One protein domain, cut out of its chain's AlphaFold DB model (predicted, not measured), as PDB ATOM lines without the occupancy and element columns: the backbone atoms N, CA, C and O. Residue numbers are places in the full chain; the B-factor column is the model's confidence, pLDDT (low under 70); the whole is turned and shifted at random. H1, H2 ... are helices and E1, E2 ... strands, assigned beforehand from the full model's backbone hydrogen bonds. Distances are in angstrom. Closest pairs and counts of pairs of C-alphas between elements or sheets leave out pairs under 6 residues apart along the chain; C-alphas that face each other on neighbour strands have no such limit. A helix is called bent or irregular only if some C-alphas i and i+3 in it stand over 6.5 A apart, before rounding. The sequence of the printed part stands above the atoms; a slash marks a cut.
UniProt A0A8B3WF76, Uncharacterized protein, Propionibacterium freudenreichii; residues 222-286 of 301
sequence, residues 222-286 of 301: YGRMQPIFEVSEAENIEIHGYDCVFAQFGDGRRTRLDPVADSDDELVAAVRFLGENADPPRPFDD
ATOM      1  N   TYR A 222      59.015 111.279  70.641       90.12
ATOM      2  CA  TYR A 222      60.133 111.458  69.707       90.12
ATOM      3  C   TYR A 222      61.465 110.881  70.215       90.12
ATOM      4  O   TYR A 222      62.543 111.283  69.772       90.12
ATOM      5  N   GLY A 223      61.416 109.953  71.172       91.69
ATOM      6  CA  GLY A 223      62.589 109.284  71.730       91.69
ATOM      7  C   GLY A 223      63.653 110.250  72.224       91.69
ATOM      8  O   GLY A 223      63.380 111.162  73.000       91.69
ATOM      9  N   ARG A 224      64.884 110.053  71.756       92.94
ATOM     10  CA  ARG A 224      66.050 110.846  72.156       92.94
ATOM     11  C   ARG A 224      65.970 112.320  71.772       92.94
ATOM     12  O   ARG A 224      66.644 113.135  72.396       92.94
ATOM     13  N   MET A 225      65.118 112.676  70.811       91.31
ATOM     14  CA  MET A 225      64.871 114.070  70.451       91.31
ATOM     15  C   MET A 225      63.888 114.758  71.400       91.31
ATOM     16  O   MET A 225      63.960 115.970  71.537       91.31
ATOM     17  N   GLN A 226      63.011 114.027  72.097       91.06
ATOM     18  CA  GLN A 226      61.981 114.628  72.953       91.06
ATOM     19  C   GLN A 226      62.529 115.703  73.924       91.06
ATOM     20  O   GLN A 226      61.964 116.797  73.957       91.06
ATOM     21  N   PRO A 227      63.648 115.484  74.651       90.31
ATOM     22  CA  PRO A 227      64.136 116.457  75.627       90.31
ATOM     23  C   PRO A 227      64.559 117.800  75.023       90.31
ATOM     24  O   PRO A 227      64.475 118.819  75.702       90.31
ATOM     25  N   ILE A 228      65.007 117.832  73.760       90.12
ATOM     26  CA  ILE A 228      65.462 119.085  73.131       90.12
ATOM     27  C   ILE A 228      64.279 120.002  72.801       90.12
ATOM     28  O   ILE A 228      64.440 121.218  72.766       90.12
ATOM     29  N   PHE A 229      63.089 119.429  72.595       86.69
ATOM     30  CA  PHE A 229      61.853 120.175  72.350       86.69
ATOM     31  C   PHE A 229      61.230 120.727  73.638       86.69
ATOM     32  O   PHE A 229      60.378 121.607  73.582       86.69
ATOM     33  N   GLU A 230      61.669 120.235  74.799       87.94
ATOM     34  CA  GLU A 230      61.167 120.618  76.122       87.94
ATOM     35  C   GLU A 230      62.051 121.685  76.806       87.94
ATOM     36  O   GLU A 230      61.814 122.054  77.957       87.94
ATOM     37  N   VAL A 231      63.068 122.219  76.114       89.06
ATOM     38  CA  VAL A 231      63.934 123.292  76.634       89.06
ATOM     39  C   VAL A 231      63.206 124.638  76.553       89.06
ATOM     40  O   VAL A 231      63.381 125.398  75.605       89.06
ATOM     41  N   SER A 232      62.401 124.952  77.570       84.62
ATOM     42  CA  SER A 232      61.487 126.109  77.582       84.62
ATOM     43  C   SER A 232      62.134 127.484  77.368       84.62
ATOM     44  O   SER A 232      61.457 128.410  76.935       84.62
ATOM     45  N   GLU A 233      63.413 127.652  77.713       89.19
ATOM     46  CA  GLU A 233      64.138 128.923  77.544       89.19
ATOM     47  C   GLU A 233      64.830 129.050  76.178       89.19
ATOM     48  O   GLU A 233      65.323 130.129  75.835       89.19
ATOM     49  N   ALA A 234      64.919 127.957  75.413       92.38
ATOM     50  CA  ALA A 234      65.506 128.002  74.084       92.38
ATOM     51  C   ALA A 234      64.563 128.745  73.132       92.38
ATOM     52  O   ALA A 234      63.361 128.510  73.110       92.38
ATOM     53  N   GLU A 235      65.120 129.635  72.324       92.50
ATOM     54  CA  GLU A 235      64.424 130.294  71.221       92.50
ATOM     55  C   GLU A 235      64.521 129.459  69.937       92.50
ATOM     56  O   GLU A 235      63.547 129.328  69.195       92.50
ATOM     57  N   ASN A 236      65.692 128.862  69.692       92.06
ATOM     58  CA  ASN A 236      65.947 128.009  68.535       92.06
ATOM     59  C   ASN A 236      66.729 126.759  68.950       92.06
ATOM     60  O   ASN A 236      67.678 126.840  69.736       92.06
ATOM     61  N   ILE A 237      66.349 125.616  68.382       94.12
ATOM     62  CA  ILE A 237      67.123 124.375  68.459       94.12
ATOM     63  C   ILE A 237      67.698 124.091  67.077       94.12
ATOM     64  O   ILE A 237      66.965 123.966  66.098       94.12
ATOM     65  N   GLU A 238      69.018 123.963  67.012       94.44
ATOM     66  CA  GLU A 238      69.752 123.710  65.778       94.44
ATOM     67  C   GLU A 238      70.436 122.351  65.834       94.44
ATOM     68  O   GLU A 238      71.200 122.071  66.760       94.44
ATOM     69  N   ILE A 239      70.202 121.530  64.813       95.00
ATOM     70  CA  ILE A 239      70.800 120.203  64.661       95.00
ATOM     71  C   ILE A 239      71.563 120.198  63.338       95.00
ATOM     72  O   ILE A 239      70.952 120.233  62.273       95.00
ATOM     73  N   HIS A 240      72.895 120.172  63.410       94.62
ATOM     74  CA  HIS A 240      73.780 120.140  62.233       94.62
ATOM     75  C   HIS A 240      74.269 118.722  61.896       94.62
ATOM     76  O   HIS A 240      74.862 118.506  60.845       94.62
ATOM     77  N   GLY A 241      74.041 117.775  62.802       94.38
ATOM     78  CA  GLY A 241      74.401 116.360  62.718       94.38
ATOM     79  C   GLY A 241      73.968 115.652  64.000       94.38
ATOM     80  O   GLY A 241      73.562 116.318  64.961       94.38
ATOM     81  N   TYR A 242      74.053 114.322  64.038       94.56
ATOM     82  CA  TYR A 242      73.525 113.534  65.161       94.56
ATOM     83  C   TYR A 242      74.102 113.916  66.537       94.56
ATOM     84  O   TYR A 242      73.400 113.819  67.544       94.56
ATOM     85  N   ASP A 243      75.352 114.383  66.596       94.38
ATOM     86  CA  ASP A 243      76.070 114.787  67.813       94.38
ATOM     87  C   ASP A 243      76.335 116.302  67.917       94.38
ATOM     88  O   ASP A 243      76.983 116.773  68.864       94.38
ATOM     89  N   CYS A 244      75.830 117.079  66.957       95.88
ATOM     90  CA  CYS A 244      76.091 118.505  66.803       95.88
ATOM     91  C   CYS A 244      74.794 119.305  66.981       95.88
ATOM     92  O   CYS A 244      74.190 119.784  66.017       95.88
ATOM     93  N   VAL A 245      74.363 119.417  68.241       95.31
ATOM     94  CA  VAL A 245      73.077 120.003  68.639       95.31
ATOM     95  C   VAL A 245      73.298 121.224  69.524       95.31
ATOM     96  O   VAL A 245      74.081 121.174  70.477       95.31
ATOM     97  N   PHE A 246      72.596 122.317  69.233       95.50
ATOM     98  CA  PHE A 246      72.701 123.569  69.975       95.50
ATOM     99  C   PHE A 246      71.334 124.147  70.326       95.50
ATOM    100  O   PHE A 246      70.434 124.180  69.493       95.50
ATOM    101  N   ALA A 247      71.225 124.679  71.541       95.75
ATOM    102  CA  ALA A 247      70.156 125.579  71.946       95.75
ATOM    103  C   ALA A 247      70.651 127.029  71.888       95.75
ATOM    104  O   ALA A 247      71.680 127.361  72.484       95.75
ATOM    105  N   GLN A 248      69.917 127.879  71.180       95.69
ATOM    106  CA  GLN A 248      70.076 129.332  71.158       95.69
ATOM    107  C   GLN A 248      69.021 129.936  72.089       95.69
ATOM    108  O   GLN A 248      67.846 129.600  71.978       95.69
ATOM    109  N   PHE A 249      69.430 130.814  72.999       94.81
ATOM    110  CA  PHE A 249      68.551 131.494  73.953       94.81
ATOM    111  C   PHE A 249      68.336 132.955  73.534       94.81
ATOM    112  O   PHE A 249      69.177 133.528  72.838       94.81
ATOM    113  N   GLY A 250      67.254 133.576  74.016       92.94
ATOM    114  CA  GLY A 250      66.901 134.963  73.672       92.94
ATOM    115  C   GLY A 250      67.885 136.035  74.168       92.94
ATOM    116  O   GLY A 250      67.844 137.175  73.714       92.94
ATOM    117  N   ASP A 251      68.802 135.683  75.074       91.88
ATOM    118  CA  ASP A 251      69.926 136.533  75.495       91.88
ATOM    119  C   ASP A 251      71.136 136.455  74.538       91.88
ATOM    120  O   ASP A 251      72.169 137.082  74.777       91.88
ATOM    121  N   GLY A 252      71.026 135.680  73.453       92.50
ATOM    122  CA  GLY A 252      72.089 135.431  72.481       92.50
ATOM    123  C   GLY A 252      73.063 134.319  72.885       92.50
ATOM    124  O   GLY A 252      73.948 133.972  72.096       92.50
ATOM    125  N   ARG A 253      72.917 133.717  74.073       94.69
ATOM    126  CA  ARG A 253      73.732 132.572  74.498       94.69
ATOM    127  C   ARG A 253      73.441 131.362  73.613       94.69
ATOM    128  O   ARG A 253      72.303 131.126  73.209       94.69
ATOM    129  N   ARG A 254      74.476 130.557  73.362       95.75
ATOM    130  CA  ARG A 254      74.377 129.290  72.630       95.75
ATOM    131  C   ARG A 254      75.033 128.170  73.431       95.75
ATOM    132  O   ARG A 254      76.205 128.281  73.789       95.75
ATOM    133  N   THR A 255      74.288 127.103  73.708       95.31
ATOM    134  CA  THR A 255      74.731 125.971  74.541       95.31
ATOM    135  C   THR A 255      74.633 124.675  73.750       95.31
ATOM    136  O   THR A 255      73.634 124.438  73.075       95.31
ATOM    137  N   ARG A 256      75.664 123.827  73.832       94.69
ATOM    138  CA  ARG A 256      75.650 122.494  73.216       94.69
ATOM    139  C   ARG A 256      74.760 121.548  74.026       94.69
ATOM    140  O   ARG A 256      74.870 121.527  75.250       94.69
ATOM    141  N   LEU A 257      73.918 120.780  73.341       92.31
ATOM    142  CA  LEU A 257      73.082 119.731  73.927       92.31
ATOM    143  C   LEU A 257      73.672 118.338  73.665       92.31
ATOM    144  O   LEU A 257      74.633 118.186  72.904       92.31
ATOM    145  N   ASP A 258      73.085 117.332  74.312       92.12
ATOM    146  CA  ASP A 258      73.422 115.930  74.081       92.12
ATOM    147  C   ASP A 258      73.126 115.517  72.624       92.12
ATOM    148  O   ASP A 258      72.230 116.085  71.989       92.12
ATOM    149  N   PRO A 259      73.843 114.512  72.083       93.50
ATOM    150  CA  PRO A 259      73.517 113.938  70.781       93.50
ATOM    151  C   PRO A 259      72.066 113.452  70.737       93.50
ATOM    152  O   PRO A 259      71.553 112.940  71.736       93.50
ATOM    153  N   VAL A 260      71.432 113.576  69.574       93.25
ATOM    154  CA  VAL A 260      70.021 113.223  69.338       93.25
ATOM    155  C   VAL A 260      69.827 111.827  68.747       93.25
ATOM    156  O   VAL A 260      68.716 111.308  68.778       93.25
ATOM    157  N   ALA A 261      70.898 111.205  68.256       93.19
ATOM    158  CA  ALA A 261      70.930 109.845  67.718       93.19
ATOM    159  C   ALA A 261      72.343 109.246  67.894       93.19
ATOM    160  O   ALA A 261      73.217 109.911  68.454       93.19
ATOM    161  N   ASP A 262      72.571 108.010  67.445       90.19
ATOM    162  CA  ASP A 262      73.898 107.373  67.415       90.19
ATOM    163  C   ASP A 262      74.586 107.482  66.039       90.19
ATOM    164  O   ASP A 262      75.776 107.183  65.912       90.19
ATOM    165  N   SER A 263      73.857 107.925  65.008       93.31
ATOM    166  CA  SER A 263      74.373 108.172  63.655       93.31
ATOM    167  C   SER A 263      73.509 109.170  62.878       93.31
ATOM    168  O   SER A 263      72.345 109.396  63.223       93.31
ATOM    169  N   ASP A 264      74.053 109.735  61.798       94.06
ATOM    170  CA  ASP A 264      73.281 110.603  60.898       94.06
ATOM    171  C   ASP A 264      72.161 109.840  60.174       94.06
ATOM    172  O   ASP A 264      71.086 110.399  59.972       94.06
ATOM    173  N   ASP A 265      72.354 108.557  59.845       94.38
ATOM    174  CA  ASP A 265      71.305 107.717  59.247       94.38
ATOM    175  C   ASP A 265      70.092 107.578  60.179       94.38
ATOM    176  O   ASP A 265      68.939 107.685  59.752       94.38
ATOM    177  N   GLU A 266      70.344 107.383  61.476       91.38
ATOM    178  CA  GLU A 266      69.291 107.331  62.489       91.38
ATOM    179  C   GLU A 266      68.625 108.699  62.681       91.38
ATOM    180  O   GLU A 266      67.399 108.770  62.769       91.38
ATOM    181  N   LEU A 267      69.397 109.793  62.680       93.62
ATOM    182  CA  LEU A 267      68.838 111.147  62.715       93.62
ATOM    183  C   LEU A 267      67.911 111.396  61.515       93.62
ATOM    184  O   LEU A 267      66.798 111.888  61.690       93.62
ATOM    185  N   VAL A 268      68.329 111.024  60.303       93.06
ATOM    186  CA  VAL A 268      67.503 111.148  59.094       93.06
ATOM    187  C   VAL A 268      66.223 110.323  59.229       93.06
ATOM    188  O   VAL A 268      65.143 110.828  58.925       93.06
ATOM    189  N   ALA A 269      66.309 109.087  59.729       90.62
ATOM    190  CA  ALA A 269      65.133 108.256  59.982       90.62
ATOM    191  C   ALA A 269      64.175 108.891  61.011       90.62
ATOM    192  O   ALA A 269      62.959 108.863  60.814       90.62
ATOM    193  N   ALA A 270      64.701 109.517  62.066       89.56
ATOM    194  CA  ALA A 270      63.896 110.222  63.062       89.56
ATOM    195  C   ALA A 270      63.187 111.458  62.475       89.56
ATOM    196  O   ALA A 270      62.003 111.675  62.732       89.56
ATOM    197  N   VAL A 271      63.872 112.240  61.636       90.38
ATOM    198  CA  VAL A 271      63.276 113.398  60.944       90.38
ATOM    199  C   VAL A 271      62.204 112.957  59.943       90.38
ATOM    200  O   VAL A 271      61.148 113.585  59.867       90.38
ATOM    201  N   ARG A 272      62.426 111.851  59.219       91.50
ATOM    202  CA  ARG A 272      61.405 111.229  58.357       91.50
ATOM    203  C   ARG A 272      60.155 110.877  59.143       91.50
ATOM    204  O   ARG A 272      59.065 111.293  58.765       91.50
ATOM    205  N   PHE A 273      60.333 110.193  60.269       88.38
ATOM    206  CA  PHE A 273      59.232 109.837  61.153       88.38
ATOM    207  C   PHE A 273      58.467 111.077  61.641       88.38
ATOM    208  O   PHE A 273      57.237 111.079  61.625       88.38
ATOM    209  N   LEU A 274      59.160 112.159  62.012       88.19
ATOM    210  CA  LEU A 274      58.519 113.421  62.403       88.19
ATOM    211  C   LEU A 274      57.671 114.017  61.268       88.19
ATOM    212  O   LEU A 274      56.554 114.470  61.506       88.19
ATOM    213  N   GLY A 275      58.188 114.003  60.037       88.94
ATOM    214  CA  GLY A 275      57.462 114.466  58.856       88.94
ATOM    215  C   GLY A 275      56.235 113.609  58.529       88.94
ATOM    216  O   GLY A 275      55.165 114.144  58.247       88.94
ATOM    217  N   GLU A 276      56.351 112.285  58.623       89.56
ATOM    218  CA  GLU A 276      55.249 111.341  58.386       89.56
ATOM    219  C   GLU A 276      54.125 111.459  59.427       89.56
ATOM    220  O   GLU A 276      52.955 111.308  59.076       89.56
ATOM    221  N   ASN A 277      54.470 111.764  60.683       85.94
ATOM    222  CA  ASN A 277      53.513 111.955  61.781       85.94
ATOM    223  C   ASN A 277      52.998 113.399  61.903       85.94
ATOM    224  O   ASN A 277      52.200 113.696  62.792       85.94
ATOM    225  N   ALA A 278      53.443 114.307  61.033       86.19
ATOM    226  CA  ALA A 278      52.899 115.653  60.952       86.19
ATOM    227  C   ALA A 278      51.449 115.642  60.452       86.19
ATOM    228  O   ALA A 278      51.065 114.778  59.666       86.19
ATOM    229  N   ASP A 279      50.674 116.665  60.817       84.44
ATOM    230  CA  ASP A 279      49.351 116.898  60.236       84.44
ATOM    231  C   ASP A 279      49.295 118.255  59.502       84.44
ATOM    232  O   ASP A 279      49.426 119.306  60.142       84.44
ATOM    233  N   PRO A 280      49.142 118.278  58.160       88.06
ATOM    234  CA  PRO A 280      49.181 117.121  57.260       88.06
ATOM    235  C   PRO A 280      50.596 116.516  57.168       88.06
ATOM    236  O   PRO A 280      51.564 117.260  57.367       88.06
ATOM    237  N   PRO A 281      50.747 115.243  56.748       89.50
ATOM    238  CA  PRO A 281      52.057 114.624  56.562       89.50
ATOM    239  C   PRO A 281      52.968 115.420  55.617       89.50
ATOM    240  O   PRO A 281      52.512 116.089  54.678       89.50
ATOM    241  N   ARG A 282      54.274 115.371  55.880       91.44
ATOM    242  CA  ARG A 282      55.331 116.075  55.140       91.44
ATOM    243  C   ARG A 282      56.468 115.093  54.820       91.44
ATOM    244  O   ARG A 282      57.184 114.709  55.740       91.44
ATOM    245  N   PRO A 283      56.660 114.682  53.555       89.25
ATOM    246  CA  PRO A 283      57.733 113.756  53.203       89.25
ATOM    247  C   PRO A 283      59.110 114.421  53.336       89.25
ATOM    248  O   PRO A 283      59.271 115.584  52.973       89.25
ATOM    249  N   PHE A 284      60.091 113.661  53.829       90.56
ATOM    250  CA  PHE A 284      61.502 114.053  53.897       90.56
ATOM    251  C   PHE A 284      62.370 112.981  53.222       90.56
ATOM    252  O   PHE A 284      62.684 111.937  53.794       90.56
ATOM    253  N   ASP A 285      62.741 113.209  51.972       90.81
ATOM    254  CA  ASP A 285      63.459 112.243  51.140       90.81
ATOM    255  C   ASP A 285      64.424 112.959  50.187       90.81
ATOM    256  O   ASP A 285      64.559 114.180  50.226       90.81
ATOM    257  N   ASP A 286      65.117 112.206  49.335       89.25
ATOM    258  CA  ASP A 286      66.110 112.776  48.420       89.25
ATOM    259  C   ASP A 286      65.490 113.758  47.406       89.25
ATOM    260  O   ASP A 286      66.177 114.654  46.914       89.25
TER     261      ASP A 286
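AT A GLANCE: This is residues 222 to 286 of the 301 residues of an uncharacterized protein of Propionibacterium freudenreichii (UniProt A0A8B3WF76). A small sheet of three strands, E1, E2 and E3, has the longer helix H2 beyond one end, while the short helix H1 meets the sheet with just its last residues, 228 to 229. Both helices only graze the sheet, and residues 277 to 286 fold back beside H2. The 65 printed residues hold two named helices and three named strands in the order H1 E1 E2 E3 H2; the class is mixed. The sheet, E1 - E2 - E3, is antiparallel. The whole is only just compact, close to loose, with a radius of gyration of the C-alphas of 12.6 A and spans of 34 by 26 by 21 A.

HOW THE PARTS SIT: Start at H1, residues 223 to 229, which only grazes the sheet with residues 228 to 229; its closest C-alphas to E1, residues 234 to 241, are those of Ile 228 and Ile 237, 7.3 A apart. E1 and E2, residues 244 to 249, form a hairpin at 166 degrees; look at N 238 and O 246, 2.9 A. E2 and E3, residues 254 to 256, form a hairpin at 148 degrees, with N 247 and O 255 at 2.9 A. The three strands are a meander, each the antiparallel neighbour of the one before. H2, residues 264 to 276, only grazes the sheet with residues 264 to 268; the C-alphas of Gly 241 and Asp 264 are its closest to E1, 6.1 A. H1 and H2 are near each other. In H2 every O i to N i+4 pair is within hydrogen-bond range; in H1 0 of 3 are, but 3 of 4 O i to N i+3 pairs.

IN THESE COORDINATES: Find C-alpha 223 at (62.589, 109.284, 71.730), where H1 begins; it is only just irregular, C-alphas 224 and 227 being 6.9 A apart. E1 spans 18.5 A, E2 16.6 A and H2 18.2 A, ending at C-alpha 276, (55.249, 111.341, 58.386).

THE WHOLE: The C-alphas of Asp 251 and Asp 286 are the two farthest apart, 36.2 A. The printed part has no cut, no link is long, and no printed residue is under 70 in pLDDT.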